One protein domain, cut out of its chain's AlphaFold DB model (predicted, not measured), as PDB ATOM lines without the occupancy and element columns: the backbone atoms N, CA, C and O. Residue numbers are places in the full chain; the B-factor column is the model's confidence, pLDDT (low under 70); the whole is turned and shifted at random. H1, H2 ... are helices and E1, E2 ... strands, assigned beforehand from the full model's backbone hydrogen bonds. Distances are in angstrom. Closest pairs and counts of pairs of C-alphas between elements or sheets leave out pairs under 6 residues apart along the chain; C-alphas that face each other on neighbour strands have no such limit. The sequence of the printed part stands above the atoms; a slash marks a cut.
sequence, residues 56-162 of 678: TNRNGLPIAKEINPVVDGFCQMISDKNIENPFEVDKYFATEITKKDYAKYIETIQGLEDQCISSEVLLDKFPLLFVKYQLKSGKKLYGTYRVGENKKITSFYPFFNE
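AT A GLANCE: This is residues 56 to 162 of the 678 residues of the protein "PepX_C domain-containing protein" of Halobacteriovorax marinus (UniProt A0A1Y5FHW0). A twisted sheet of four strands has helices over one face, H1 packing mainly on E1 and E2 and H3 on E4, while the opposite face is bare. The short H2 folds back beside H1 and only grazes the sheet. The printed part has 107 residues, with H1 H2 H3 E1 E2 E3 E4 along the chain; the sheet's order is E1 E2 E3 E4, antiparallel, and the class is mixed. It is compact, with a radius of gyration of the C-alphas of 13.3 A and spans of 39 by 27 by 22 A.

HOW THE PARTS SIT: E1, residues 116 to 125, E2, 128 to 135, E3, 140 to 147, and E4, 153 to 160, form a meander of hairpins, each strand the antiparallel neighbour of the one before. Within hydrogen-bond range are N 120 and O 132, 2.8 A, N 131 and O 143, 2.9 A, and N 144 and O 157, 2.9 A. H1, residues 64 to 79, and H3, residues 99 to 111, lie on the same face: two layers, helices on one face of a sheet. The closest C-alphas of H1 and E1 are Cys 75 and Cys 116, 5.2 A. H3 is over E4 at a height over the sheet of 8.8 A; its closest C-alphas to E4 are Asp 101 and Ser 155, 5.7 A. H1, with residues 74 to 78 alone, touches H3 at a steep tilt of 47 degrees; closest are C-alphas 78 and 109, 5.5 A. H2, residues 86 to 92, only just touches H1, with 3 pairs of C-alphas within 8 A, closest Val 70 and Tyr 92, 6.9 A; they form a helical hairpin. Every O i to N i+4 pair is within range in H3, 10 of 12 in H1 and 0 of 3 in H2, where 2 of 4 O i to N i+3 pairs are.

IN THESE COORDINATES: H1 runs 20.8 A from C-alpha 64 at (104.623, 134.156, 83.467), H2 12.5 A and H3 17.6 A. E1 measures 23.7 A, bending by 51 degrees at residue 122; E2 22.6 A, E3 22.3 A, and E4 20.2 A, ending at C-alpha 160 at (111.751, 129.652, 102.698).

THE WHOLE: The C-alphas farthest apart, Arg 58 and Asn 82, are 42.4 A apart. The printed part has no cut and no long link. Its mean pLDDT is 80.3; residues 56 to 62, 81 to 84 and 86 are under 70.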
ATOM      1  N   THR A  56      93.763 121.295  80.720       48.84
ATOM      2  CA  THR A  56      94.668 122.469  80.684       48.84
ATOM      3  C   THR A  56      96.135 122.101  80.955       48.84
ATOM      4  O   THR A  56      97.043 122.891  80.725       48.84
ATOM      5  N   ASN A  57      96.378 120.864  81.386       52.31
ATOM      6  CA  ASN A  57      97.686 120.259  81.609       52.31
ATOM      7  C   ASN A  57      98.432 119.853  80.308       52.31
ATOM      8  O   ASN A  57      99.644 119.598  80.369       52.31
ATOM      9  N   ARG A  58      97.762 119.773  79.143       51.81
ATOM     10  CA  ARG A  58      98.346 119.249  77.888       51.81
ATOM     11  C   ARG A  58      99.016 120.326  77.036       51.81
ATOM     12  O   ARG A  58     100.130 120.098  76.571       51.81
ATOM     13  N   ASN A  59      98.420 121.514  76.939       51.19
ATOM     14  CA  ASN A  59      99.020 122.680  76.289       51.19
ATOM     15  C   ASN A  59      99.406 123.690  77.370       51.19
ATOM     16  O   ASN A  59      98.621 124.566  77.715       51.19
ATOM     17  N   GLY A  60     100.603 123.519  77.943       54.09
ATOM     18  CA  GLY A  60     101.177 124.451  78.912       54.09
ATOM     19  C   GLY A  60     101.325 125.831  78.285       54.09
ATOM     20  O   GLY A  60     102.334 126.123  77.648       54.09
ATOM     21  N   LEU A  61     100.286 126.650  78.413       62.91
ATOM     22  CA  LEU A  61     100.324 128.034  77.988       62.91
ATOM     23  C   LEU A  61     101.208 128.778  78.996       62.91
ATOM     24  O   LEU A  61     100.891 128.753  80.191       62.91
ATOM     25  N   PRO A  62     102.316 129.394  78.550       69.81
ATOM     26  CA  PRO A  62     103.139 130.200  79.434       69.81
ATOM     27  C   PRO A  62     102.316 131.402  79.896       69.81
ATOM     28  O   PRO A  62     101.786 132.154  79.073       69.81
ATOM     29  N   ILE A  63     102.190 131.568  81.207       76.75
ATOM     30  CA  ILE A  63     101.453 132.659  81.842       76.75
ATOM     31  C   ILE A  63     102.383 133.659  82.528       76.75
ATOM     32  O   ILE A  63     101.965 134.794  82.758       76.75
ATOM     33  N   ALA A  64     103.654 133.305  82.773       76.12
ATOM     34  CA  ALA A  64     104.623 134.156  83.467       76.12
ATOM     35  C   ALA A  64     104.645 135.580  82.902       76.12
ATOM     36  O   ALA A  64     104.477 136.538  83.644       76.12
ATOM     37  N   LYS A  65     104.714 135.740  81.575       77.75
ATOM     38  CA  LYS A  65     104.743 137.066  80.930       77.75
ATOM     39  C   LYS A  65     103.553 137.961  81.307       77.75
ATOM     40  O   LYS A  65     103.692 139.180  81.347       77.75
ATOM     41  N   GLU A  66     102.391 137.368  81.549       74.88
ATOM     42  CA  GLU A  66     101.146 138.078  81.853       74.88
ATOM     43  C   GLU A  66     101.045 138.452  83.337       74.88
ATOM     44  O   GLU A  66     100.438 139.466  83.675       74.88
ATOM     45  N   ILE A  67     101.693 137.671  84.203       75.62
ATOM     46  CA  ILE A  67     101.729 137.862  85.660       75.62
ATOM     47  C   ILE A  67     103.070 138.409  86.173       75.62
ATOM     48  O   ILE A  67     103.199 138.666  87.367       75.62
ATOM     49  N   ASN A  68     104.038 138.676  85.289       78.31
ATOM     50  CA  ASN A  68     105.312 139.331  85.604       78.31
ATOM     51  C   ASN A  68     105.135 140.602  86.447       78.31
ATOM     52  O   ASN A  68     105.846 140.728  87.435       78.31
ATOM     53  N   PRO A  69     104.169 141.508  86.169       75.88
ATOM     54  CA  PRO A  69     103.958 142.678  87.024       75.88
ATOM     55  C   PRO A  69     103.660 142.333  88.488       75.88
ATOM     56  O   PRO A  69     103.959 143.127  89.371       75.88
ATOM     57  N   VAL A  70     103.079 141.162  88.752       74.81
ATOM     58  CA  VAL A  70     102.798 140.672  90.107       74.81
ATOM     59  C   VAL A  70     104.027 140.035  90.719       74.81
ATOM     60  O   VAL A  70     104.308 140.268  91.883       74.81
ATOM     61  N   VAL A  71     104.763 139.243  89.940       78.75
ATOM     62  CA  VAL A  71     106.002 138.598  90.384       78.75
ATOM     63  C   VAL A  71     107.063 139.645  90.720       78.75
ATOM     64  O   VAL A  71     107.616 139.639  91.818       78.75
ATOM     65  N   ASP A  72     107.300 140.572  89.799       76.81
ATOM     66  CA  ASP A  72     108.252 141.666  89.960       76.81
ATOM     67  C   ASP A  72     107.739 142.671  90.992       76.81
ATOM     68  O   ASP A  72     108.498 143.106  91.856       76.81
ATOM     69  N   GLY A  73     106.435 142.969  90.969       75.50
ATOM     70  CA  GLY A  73     105.779 143.807  91.971       75.50
ATOM     71  C   GLY A  73     105.894 143.234  93.381       75.50
ATOM     72  O   GLY A  73     106.171 143.979  94.310       75.50
ATOM     73  N   PHE A  74     105.779 141.917  93.556       80.94
ATOM     74  CA  PHE A  74     105.974 141.255  94.846       80.94
ATOM     75  C   PHE A  74     107.412 141.416  95.350       80.94
ATOM     76  O   PHE A  74     107.620 141.807  96.494       80.94
ATOM     77  N   CYS A  75     108.409 141.193  94.488       82.94
ATOM     78  CA  CYS A  75     109.816 141.421  94.833       82.94
ATOM     79  C   CYS A  75     110.087 142.901  95.174       82.94
ATOM     80  O   CYS A  75     110.809 143.212  96.127       82.94
ATOM     81  N   GLN A  76     109.461 143.829  94.446       78.75
ATOM     82  CA  GLN A  76     109.536 145.254  94.751       78.75
ATOM     83  C   GLN A  76     108.901 145.576  96.113       78.75
ATOM     84  O   GLN A  76     109.531 146.243  96.926       78.75
ATOM     85  N   MET A  77     107.706 145.055  96.405       76.56
ATOM     86  CA  MET A  77     107.004 145.290  97.674       76.56
ATOM     87  C   MET A  77     107.757 144.735  98.879       76.56
ATOM     88  O   MET A  77     107.807 145.398  99.906       76.56
ATOM     89  N   ILE A  78     108.409 143.576  98.745       77.38
ATOM     90  CA  ILE A  78     109.328 143.065  99.777       77.38
ATOM     91  C   ILE A  78     110.465 144.072 100.042       77.38
ATOM     92  O   ILE A  78     110.938 144.217 101.164       77.38
ATOM     93  N   SER A  79     110.926 144.781  99.012       77.06
ATOM     94  CA  SER A  79     112.061 145.707  99.117       77.06
ATOM     95  C   SER A  79     111.684 147.095  99.648       77.06
ATOM     96  O   SER A  79     112.501 147.736 100.325       77.06
ATOM     97  N   ASP A  80     110.468 147.556  99.352       72.62
ATOM     98  CA  ASP A  80     109.965 148.885  99.689       72.62
ATOM     99  C   ASP A  80     109.431 148.914 101.131       72.62
ATOM    100  O   ASP A  80     108.271 148.638 101.406       72.62
ATOM    101  N   LYS A  81     110.281 149.323 102.084       59.44
ATOM    102  CA  LYS A  81     109.958 149.376 103.531       59.44
ATOM    103  C   LYS A  81     108.823 150.341 103.930       59.44
ATOM    104  O   LYS A  81     108.439 150.365 105.094       59.44
ATOM    105  N   ASN A  82     108.307 151.130 102.987       56.19
ATOM    106  CA  ASN A  82     107.198 152.071 103.161       56.19
ATOM    107  C   ASN A  82     106.093 151.749 102.151       56.19
ATOM    108  O   ASN A  82     105.769 152.577 101.299       56.19
ATOM    109  N   ILE A  83     105.539 150.539 102.208       62.03
ATOM    110  CA  ILE A  83     104.333 150.225 101.444       62.03
ATOM    111  C   ILE A  83     103.226 151.172 101.930       62.03
ATOM    112  O   ILE A  83     102.648 150.963 102.994       62.03
ATOM    113  N   GLU A  84     102.942 152.231 101.168       64.94
ATOM    114  CA  GLU A  84     101.858 153.165 101.498       64.94
ATOM    115  C   GLU A  84     100.498 152.455 101.454       64.94
ATOM    116  O   GLU A  84      99.592 152.792 102.217       64.94
ATOM    117  N   ASN A  85     100.366 151.446 100.583       72.12
ATOM    118  CA  ASN A  85      99.157 150.657 100.422       72.12
ATOM    119  C   ASN A  85      99.453 149.194 100.002       72.12
ATOM    120  O   ASN A  85      99.731 148.945  98.828       72.12
ATOM    121  N   PRO A  86      99.351 148.200 100.909       67.75
ATOM    122  CA  PRO A  86      99.582 146.790 100.573       67.75
ATOM    123  C   PRO A  86      98.498 146.188  99.662       67.75
ATOM    124  O   PRO A  86      98.672 145.083  99.157       67.75
ATOM    125  N   PHE A  87      97.408 146.920  99.408       75.50
ATOM    126  CA  PHE A  87      96.287 146.500  98.565       75.50
ATOM    127  C   PHE A  87      96.482 146.830  97.070       75.50
ATOM    128  O   PHE A  87      95.611 146.555  96.245       75.50
ATOM    129  N   GLU A  88      97.618 147.408  96.652       74.50
ATOM    130  CA  GLU A  88      97.870 147.718  95.228       74.50
ATOM    131  C   GLU A  88      97.891 146.483  94.309       74.50
ATOM    132  O   GLU A  88      97.691 146.585  93.089       74.50
ATOM    133  N   VAL A  89      98.103 145.307  94.897       75.25
ATOM    134  CA  VAL A  89      98.133 144.015  94.208       75.25
ATOM    135  C   VAL A  89      96.764 143.365  94.068       75.25
ATOM    136  O   VAL A  89      96.637 142.427  93.285       75.25
ATOM    137  N   ASP A  90      95.724 143.884  94.728       80.38
ATOM    138  CA  ASP A  90      94.362 143.324  94.723       80.38
ATOM    139  C   ASP A  90      93.813 143.138  93.312       80.38
ATOM    140  O   ASP A  90      93.105 142.178  93.011       80.38
ATOM    141  N   LYS A  91      94.202 144.029  92.395       81.81
ATOM    142  CA  LYS A  91      93.828 143.955  90.978       81.81
ATOM    143  C   LYS A  91      94.269 142.650  90.301       81.81
ATOM    144  O   LYS A  91      93.637 142.245  89.324       81.81
ATOM    145  N   TYR A  92      95.312 142.002  90.818       81.50
ATOM    146  CA  TYR A  92      95.857 140.742  90.321       81.50
ATOM    147  C   TYR A  92      95.265 139.511  90.996       81.50
ATOM    148  O   TYR A  92      95.468 138.407  90.500       81.50
ATOM    149  N   PHE A  93      94.520 139.681  92.085       86.75
ATOM    150  CA  PHE A  93      93.831 138.590  92.751       86.75
ATOM    151  C   PHE A  93      92.424 138.400  92.187       86.75
ATOM    152  O   PHE A  93      91.751 139.335  91.723       86.75
ATOM    153  N   ALA A  94      92.013 137.137  92.156       87.12
ATOM    154  CA  ALA A  94      90.674 136.744  91.774       87.12
ATOM    155  C   ALA A  94      89.695 137.153  92.879       87.12
ATOM    156  O   ALA A  94      90.045 137.163  94.054       87.12
ATOM    157  N   THR A  95      88.466 137.505  92.512       84.12
ATOM    158  CA  THR A  95      87.431 137.897  93.488       84.12
ATOM    159  C   THR A  95      87.070 136.770  94.454       84.12
ATOM    160  O   THR A  95      86.597 137.018  95.555       84.12
ATOM    161  N   GLU A  96      87.299 135.539  94.019       81.94
ATOM    162  CA  GLU A  96      87.044 134.286  94.710       81.94
ATOM    163  C   GLU A  96      88.245 133.770  95.521       81.94
ATOM    164  O   GLU A  96      88.163 132.667  96.060       81.94
ATOM    165  N   ILE A  97      89.356 134.519  95.609       83.19
ATOM    166  CA  ILE A  97      90.479 134.118  96.466       83.19
ATOM    167  C   ILE A  97      90.008 133.947  97.914       83.19
ATOM    168  O   ILE A  97      89.226 134.746  98.439       83.19
ATOM    169  N   THR A  98      90.488 132.899  98.583       82.50
ATOM    170  CA  THR A  98      90.127 132.670  99.980       82.50
ATOM    171  C   THR A  98      90.792 133.711 100.884       82.50
ATOM    172  O   THR A  98      91.906 134.174 100.626       82.50
ATOM    173  N   LYS A  99      90.142 134.048 102.008       83.81
ATOM    174  CA  LYS A  99      90.749 134.905 103.042       83.81
ATOM    175  C   LYS A  99      92.107 134.356 103.495       83.81
ATOM    176  O   LYS A  99      93.020 135.141 103.722       83.81
ATOM    177  N   LYS A 100      92.232 133.028 103.619       83.12
ATOM    178  CA  LYS A 100      93.462 132.345 104.045       83.12
ATOM    179  C   LYS A 100      94.600 132.582 103.052       83.12
ATOM    180  O   LYS A 100      95.685 132.974 103.466       83.12
ATOM    181  N   ASP A 101      94.353 132.394 101.760       81.31
ATOM    182  CA  ASP A 101      95.396 132.547 100.736       81.31
ATOM    183  C   ASP A 101      95.807 134.006 100.546       81.31
ATOM    184  O   ASP A 101      96.989 134.306 100.387       81.31
ATOM    185  N   TYR A 102      94.844 134.925 100.628       82.19
ATOM    186  CA  TYR A 102      95.139 136.351 100.593       82.19
ATOM    187  C   TYR A 102      95.928 136.807 101.836       82.19
ATOM    188  O   TYR A 102      96.911 137.535 101.710       82.19
ATOM    189  N   ALA A 103      95.561 136.331 103.033       82.50
ATOM    190  CA  ALA A 103      96.283 136.636 104.271       82.50
ATOM    191  C   ALA A 103      97.740 136.151 104.222       82.50
ATOM    192  O   ALA A 103      98.633 136.944 104.504       82.50
ATOM    193  N   LYS A 104      97.996 134.919 103.752       84.06
ATOM    194  CA  LYS A 104      99.362 134.384 103.572       84.06
ATOM    195  C   LYS A 104     100.248 135.307 102.739       84.06
ATOM    196  O   LYS A 104     101.424 135.489 103.049       84.06
ATOM    197  N   TYR A 105      99.698 135.887 101.672       82.56
ATOM    198  CA  TYR A 105     100.424 136.831 100.829       82.56
ATOM    199  C   TYR A 105     100.819 138.098 101.598       82.56
ATOM    200  O   TYR A 105     101.990 138.478 101.601       82.56
ATOM    201  N   ILE A 106      99.855 138.719 102.283       79.94
ATOM    202  CA  ILE A 106     100.074 139.947 103.056       79.94
ATOM    203  C   ILE A 106     101.041 139.707 104.218       79.94
ATOM    204  O   ILE A 106     101.985 140.475 104.389       79.94
ATOM    205  N   GLU A 107     100.851 138.626 104.972       83.56
ATOM    206  CA  GLU A 107     101.715 138.228 106.089       83.56
ATOM    207  C   GLU A 107     103.153 137.985 105.631       83.56
ATOM    208  O   GLU A 107     104.090 138.407 106.303       83.56
ATOM    209  N   THR A 108     103.343 137.373 104.457       82.88
ATOM    210  CA  THR A 108     104.683 137.163 103.891       82.88
ATOM    211  C   THR A 108     105.376 138.489 103.606       82.88
ATOM    212  O   THR A 108     106.533 138.654 103.972       82.88
ATOM    213  N   ILE A 109     104.680 139.452 102.996       78.75
ATOM    214  CA  ILE A 109     105.256 140.777 102.722       78.75
ATOM    215  C   ILE A 109     105.560 141.519 104.026       78.75
ATOM    216  O   ILE A 109     106.649 142.062 104.180       78.75
ATOM    217  N   GLN A 110     104.612 141.548 104.965       77.25
ATOM    218  CA  GLN A 110     104.753 142.295 106.218       77.25
ATOM    219  C   GLN A 110     105.805 141.693 107.156       77.25
ATOM    220  O   GLN A 110     106.469 142.432 107.879       77.25
ATOM    221  N   GLY A 111     105.953 140.367 107.155       76.25
ATOM    222  CA  GLY A 111     106.911 139.649 107.995       76.25
ATOM    223  C   GLY A 111     108.341 139.628 107.447       76.25
ATOM    224  O   GLY A 111     109.261 139.226 108.158       76.25
ATOM    225  N   LEU A 112     108.556 140.043 106.196       80.75
ATOM    226  CA  LEU A 112     109.875 140.072 105.570       80.75
ATOM    227  C   LEU A 112     110.616 141.377 105.891       80.75
ATOM    228  O   LEU A 112     110.355 142.425 105.315       80.75
ATOM    229  N   GLU A 113     111.616 141.302 106.771       78.06
ATOM    230  CA  GLU A 113     112.517 142.437 107.045       78.06
ATOM    231  C   GLU A 113     113.638 142.606 105.992       78.06
ATOM    232  O   GLU A 113     114.360 143.619 105.981       78.06
ATOM    233  N   ASP A 114     113.798 141.600 105.125       83.50
ATOM    234  CA  ASP A 114     114.835 141.494 104.096       83.50
ATOM    235  C   ASP A 114     114.401 142.120 102.758       83.50
ATOM    236  O   ASP A 114     113.221 142.315 102.500       83.50
ATOM    237  N   GLN A 115     115.362 142.425 101.882       87.00
ATOM    238  CA  GLN A 115     115.107 142.974 100.545       87.00
ATOM    239  C   GLN A 115     115.175 141.872  99.489       87.00
ATOM    240  O   GLN A 115     116.091 141.049  99.514       87.00
ATOM    241  N   CYS A 116     114.263 141.891  98.518       89.25
ATOM    242  CA  CYS A 116     114.323 140.999  97.365       89.25
ATOM    243  C   CYS A 116     115.214 141.609  96.268       89.25
ATOM    244  O   CYS A 116     115.041 142.753  95.859       89.25
ATOM    245  N   ILE A 117     116.204 140.847  95.806       90.19
ATOM    246  CA  ILE A 117     117.173 141.256  94.778       90.19
ATOM    247  C   ILE A 117     116.671 140.893  93.379       90.19
ATOM    248  O   ILE A 117     116.849 141.665  92.438       90.19
ATOM    249  N   SER A 118     116.095 139.700  93.225       90.19
ATOM    250  CA  SER A 118     115.654 139.187  91.927       90.19
ATOM    251  C   SER A 118     114.606 138.090  92.072       90.19
ATOM    252  O   SER A 118     114.584 137.377  93.075       90.19
ATOM    253  N   SER A 119     113.810 137.898  91.026       90.44
ATOM    254  CA  SER A 119     112.881 136.784  90.840       90.44
ATOM    255  C   SER A 119     113.352 135.873  89.691       90.44
ATOM    256  O   SER A 119     113.975 136.323  88.729       90.44
ATOM    257  N   GLU A 120     113.071 134.578  89.790       90.12
ATOM    258  CA  GLU A 120     113.364 133.551  88.786       90.12
ATOM    259  C   GLU A 120     112.155 132.616  88.674       90.12
ATOM    260  O   GLU A 120     111.710 132.054  89.674       90.12
ATOM    261  N   VAL A 121     111.613 132.431  87.472       88.75
ATOM    262  CA  VAL A 121     110.496 131.504  87.243       88.75
ATOM    263  C   VAL A 121     111.040 130.090  87.047       88.75
ATOM    264  O   VAL A 121     111.760 129.832  86.085       88.75
ATOM    265  N   LEU A 122     110.677 129.176  87.947       87.56
ATOM    266  CA  LEU A 122     111.096 127.769  87.932       87.56
ATOM    267  C   LEU A 122     110.116 126.864  87.175       87.56
ATOM    268  O   LEU A 122     110.518 125.871  86.572       87.56
ATOM    269  N   LEU A 123     108.826 127.204  87.198       86.00
ATOM    270  CA  LEU A 123     107.779 126.532  86.431       86.00
ATOM    271  C   LEU A 123     106.822 127.588  85.892       86.00
ATOM    272  O   LEU A 123     106.299 128.380  86.670       86.00
ATOM    273  N   ASP A 124     106.566 127.551  84.589       85.81
ATOM    274  CA  ASP A 124     105.547 128.364  83.926       85.81
ATOM    275  C   ASP A 124     104.616 127.455  83.128       85.81
ATOM    276  O   ASP A 124     104.908 127.074  81.990       85.81
ATOM    277  N   LYS A 125     103.526 127.025  83.762       80.31
ATOM    278  CA  LYS A 125     102.575 126.111  83.142       80.31
ATOM    279  C   LYS A 125     101.184 126.350  83.693       80.31
ATOM    280  O   LYS A 125     100.855 125.815  84.745       80.31
ATOM    281  N   PHE A 126     100.353 127.095  82.961       76.12
ATOM    282  CA  PHE A 126      98.965 127.358  83.349       76.12
ATOM    283  C   PHE A 126      98.239 126.084  83.842       76.12
ATOM    284  O   PHE A 126      98.329 125.048  83.181       76.12
ATOM    285  N   PRO A 127      97.515 126.134  84.980       80.56
ATOM    286  CA  PRO A 127      97.235 127.297  85.834       80.56
ATOM    287  C   PRO A 127      98.299 127.573  86.912       80.56
ATOM    288  O   PRO A 127      97.985 128.186  87.924       80.56
ATOM    289  N   LEU A 128      99.530 127.098  86.754       85.88
ATOM    290  CA  LEU A 128     100.548 127.053  87.800       85.88
ATOM    291  C   LEU A 128     101.792 127.862  87.444       85.88
ATOM    292  O   LEU A 128     102.290 127.824  86.317       85.88
ATOM    293  N   LEU A 129     102.325 128.551  88.448       87.06
ATOM    294  CA  LEU A 129     103.591 129.265  88.361       87.06
ATOM    295  C   LEU A 129     104.400 129.027  89.634       87.06
ATOM    296  O   LEU A 129     103.885 129.232  90.733       87.06
ATOM    297  N   PHE A 130     105.662 128.623  89.503       88.94
ATOM    298  CA  PHE A 130     106.606 128.570  90.624       88.94
ATOM    299  C   PHE A 130     107.685 129.620  90.421       88.94
ATOM    300  O   PHE A 130     108.313 129.675  89.363       88.94
ATOM    301  N   VAL A 131     107.926 130.419  91.453       90.31
ATOM    302  CA  VAL A 131     108.899 131.507  91.429       90.31
ATOM    303  C   VAL A 131     109.834 131.388  92.614       90.31
ATOM    304  O   VAL A 131     109.409 131.114  93.732       90.31
ATOM    305  N   LYS A 132     111.112 131.630  92.367       91.81
ATOM    306  CA  LYS A 132     112.149 131.797  93.371       91.81
ATOM    307  C   LYS A 132     112.521 133.269  93.465       91.81
ATOM    308  O   LYS A 132     112.837 133.903  92.466       91.81
ATOM    309  N   TYR A 133     112.532 133.788  94.677       91.56
ATOM    310  CA  TYR A 133     112.920 135.140  95.037       91.56
ATOM    311  C   TYR A 133     114.242 135.081  95.798       91.56
ATOM    312  O   TYR A 133     114.343 134.439  96.845       91.56
ATOM    313  N   GLN A 134     115.271 135.731  95.265       91.50
ATOM    314  CA  GLN A 134     116.573 135.843  95.914       91.50
ATOM    315  C   GLN A 134     116.555 137.039  96.859       91.50
ATOM    316  O   GLN A 134     116.331 138.163  96.412       91.50
ATOM    317  N   LEU A 135     116.823 136.815  98.143       91.00
ATOM    318  CA  LEU A 135     116.852 137.878  99.144       91.00
ATOM    319  C   LEU A 135     118.286 138.330  99.445       91.00
ATOM    320  O   LEU A 135     119.258 137.608  99.185       91.00
ATOM    321  N   LYS A 136     118.425 139.539  99.996       90.50
ATOM    322  CA  LYS A 136     119.711 140.193 100.265       90.50
ATOM    323  C   LYS A 136     120.498 139.560 101.402       90.50
ATOM    324  O   LYS A 136     121.726 139.587 101.348       90.50
ATOM    325  N   SER A 137     119.838 138.926 102.368       88.25
ATOM    326  CA  SER A 137     120.517 138.075 103.357       88.25
ATOM    327  C   SER A 137     121.192 136.841 102.748       88.25
ATOM    328  O   SER A 137     121.983 136.187 103.423       88.25
ATOM    329  N   GLY A 138     120.876 136.497 101.494       86.75
ATOM    330  CA  GLY A 138     121.268 135.242 100.854       86.75
ATOM    331  C   GLY A 138     120.208 134.141 100.967       86.75
ATOM    332  O   GLY A 138     120.292 133.161 100.224       86.75
ATOM    333  N   LYS A 139     119.182 134.314 101.818       87.62
ATOM    334  CA  LYS A 139     118.007 133.430 101.858       87.62
ATOM    335  C   LYS A 139     117.246 133.470 100.524       87.62
ATOM    336  O   LYS A 139     117.282 134.463  99.794       87.62
ATOM    337  N   LYS A 140     116.545 132.384 100.210       90.38
ATOM    338  CA  LYS A 140     115.671 132.241  99.043       90.38
ATOM    339  C   LYS A 140     114.239 132.011  99.537       90.38
ATOM    340  O   LYS A 140     113.993 131.162 100.393       90.38
ATOM    341  N   LEU A 141     113.301 132.768  98.983       90.75
ATOM    342  CA  LEU A 141     111.866 132.580  99.175       90.75
ATOM    343  C   LEU A 141     111.297 131.944  97.909       90.75
ATOM    344  O   LEU A 141     111.600 132.384  96.807       90.75
ATOM    345  N   TYR A 142     110.463 130.931  98.052       90.19
ATOM    346  CA  TYR A 142     109.783 130.276  96.945       90.19
ATOM    347  C   TYR A 142     108.294 130.569  97.047       90.19
ATOM    348  O   TYR A 142     107.723 130.513  98.131       90.19
ATOM    349  N   GLY A 143     107.680 130.907  95.920       88.50
ATOM    350  CA  GLY A 143     106.268 131.220  95.799       88.50
ATOM    351  C   GLY A 143     105.618 130.337  94.748       88.50
ATOM    352  O   GLY A 143     105.999 130.377  93.576       88.50
ATOM    353  N   THR A 144     104.633 129.549  95.164       88.56
ATOM    354  CA  THR A 144     103.797 128.764  94.252       88.56
ATOM    355  C   THR A 144     102.465 129.478  94.062       88.56
ATOM    356  O   THR A 144     101.816 129.872  95.032       88.56
ATOM    357  N   TYR A 145     102.067 129.689  92.813       87.12
ATOM    358  CA  TYR A 145     100.859 130.421  92.454       87.12
ATOM    359  C   TYR A 145      99.934 129.534  91.636       87.12
ATOM    360  O   TYR A 145     100.378 128.836  90.719       87.12
ATOM    361  N   ARG A 146      98.631 129.645  91.913       87.38
ATOM    362  CA  ARG A 146      97.576 129.196  91.004       87.38
ATOM    363  C   ARG A 146      96.900 130.404  90.372       87.38
ATOM    364  O   ARG A 146      96.596 131.378  91.060       87.38
ATOM    365  N   VAL A 147      96.673 130.338  89.067       84.75
ATOM    366  CA  VAL A 147      96.154 131.435  88.252       84.75
ATOM    367  C   VAL A 147      94.899 130.976  87.519       84.75
ATOM    368  O   VAL A 147      94.901 129.953  86.836       84.75
ATOM    369  N   GLY A 148      93.806 131.719  87.679       80.12
ATOM    370  CA  GLY A 148      92.546 131.476  86.983       80.12
ATOM    371  C   GLY A 148      92.595 131.894  85.511       80.12
ATOM    372  O   GLY A 148      93.507 132.588  85.066       80.12
ATOM    373  N   GLU A 149      91.576 131.521  84.736       77.81
ATOM    374  CA  GLU A 149      91.467 131.883  83.308       77.81
ATOM    375  C   GLU A 149      91.413 133.396  83.056       77.81
ATOM    376  O   GLU A 149      91.831 133.879  82.005       77.81
ATOM    377  N   ASN A 150      90.926 134.159  84.035       79.56
ATOM    378  CA  ASN A 150      90.954 135.623  84.033       79.56
ATOM    379  C   ASN A 150      92.362 136.198  84.282       79.56
ATOM    380  O   ASN A 150      92.496 137.416  84.399       79.56
ATOM    381  N   LYS A 151      93.391 135.339  84.360       82.06
ATOM    382  CA  LYS A 151      94.803 135.670  84.605       82.06
ATOM    383  C   LYS A 151      95.040 136.293  85.977       82.06
ATOM    384  O   LYS A 151      95.998 137.037  86.175       82.06
ATOM    385  N   LYS A 152      94.151 135.996  86.924       85.88
ATOM    386  CA  LYS A 152      94.241 136.452  88.305       85.88
ATOM    387  C   LYS A 152      94.632 135.311  89.226       85.88
ATOM    388  O   LYS A 152      94.248 134.165  89.005       85.88
ATOM    389  N   ILE A 153      95.390 135.634  90.263       87.12
ATOM    390  CA  ILE A 153      95.837 134.683  91.275       87.12
ATOM    391  C   ILE A 153      94.625 134.222  92.077       87.12
ATOM    392  O   ILE A 153      93.904 135.033  92.658       87.12
ATOM    393  N   THR A 154      94.421 132.912  92.106       85.94
ATOM    394  CA  THR A 154      93.393 132.256  92.917       85.94
ATOM    395  C   THR A 154      93.971 131.659  94.193       85.94
ATOM    396  O   THR A 154      93.222 131.416  95.130       85.94
ATOM    397  N   SER A 155      95.290 131.438  94.244       87.25
ATOM    398  CA  SER A 155      95.978 130.826  95.380       87.25
ATOM    399  C   SER A 155      97.468 131.174  95.389       87.25
ATOM    400  O   SER A 155      98.086 131.230  94.322       87.25
ATOM    401  N   PHE A 156      98.057 131.332  96.578       86.31
ATOM    402  CA  PHE A 156      99.490 131.577  96.775       86.31
ATOM    403  C   PHE A 156     100.034 130.815  97.991       86.31
ATOM    404  O   PHE A 156      99.499 130.953  99.092       86.31
ATOM    405  N   TYR A 157     101.119 130.052  97.805       86.69
ATOM    406  CA  TYR A 157     101.827 129.371  98.895       86.69
ATOM    407  C   TYR A 157     103.323 129.716  98.900       86.69
ATOM    408  O   TYR A 157     104.057 129.227  98.030       86.69
ATOM    409  N   PRO A 158     103.768 130.550  99.858       87.81
ATOM    410  CA  PRO A 158     105.170 130.886 100.069       87.81
ATOM    411  C   PRO A 158     105.874 129.935 101.047       87.81
ATOM    412  O   PRO A 158     105.265 129.461 102.003       87.81
ATOM    413  N   PHE A 159     107.177 129.714 100.855       87.94
ATOM    414  CA  PHE A 159     108.050 129.040 101.826       87.94
ATOM    415  C   PHE A 159     109.527 129.422 101.642       87.94
ATOM    416  O   PHE A 159     109.963 129.789 100.552       87.94
ATOM    417  N   PHE A 160     110.321 129.319 102.706       85.62
ATOM    418  CA  PHE A 160     111.751 129.652 102.698       85.62
ATOM    419  C   PHE A 160     112.628 128.411 102.541       85.62
ATOM    420  O   PHE A 160     112.282 127.337 103.034       85.62
ATOM    421  N   ASN A 161     113.808 128.565 101.929       80.38
ATOM    422  CA  ASN A 161     114.837 127.531 102.009       80.38
ATOM    423  C   ASN A 161     115.625 127.627 103.323       80.38
ATOM    424  O   ASN A 161     116.609 128.354 103.449       80.38
ATOM    425  N   GLU A 162     115.239 126.846 104.320       75.88
ATOM    426  CA  GLU A 162     116.031 126.742 105.545       75.88
ATOM    427  C   GLU A 162     116.735 125.390 105.604       75.88
ATOM    428  O   GLU A 162     116.132 124.375 105.937       75.88
TER     429      GLU A 162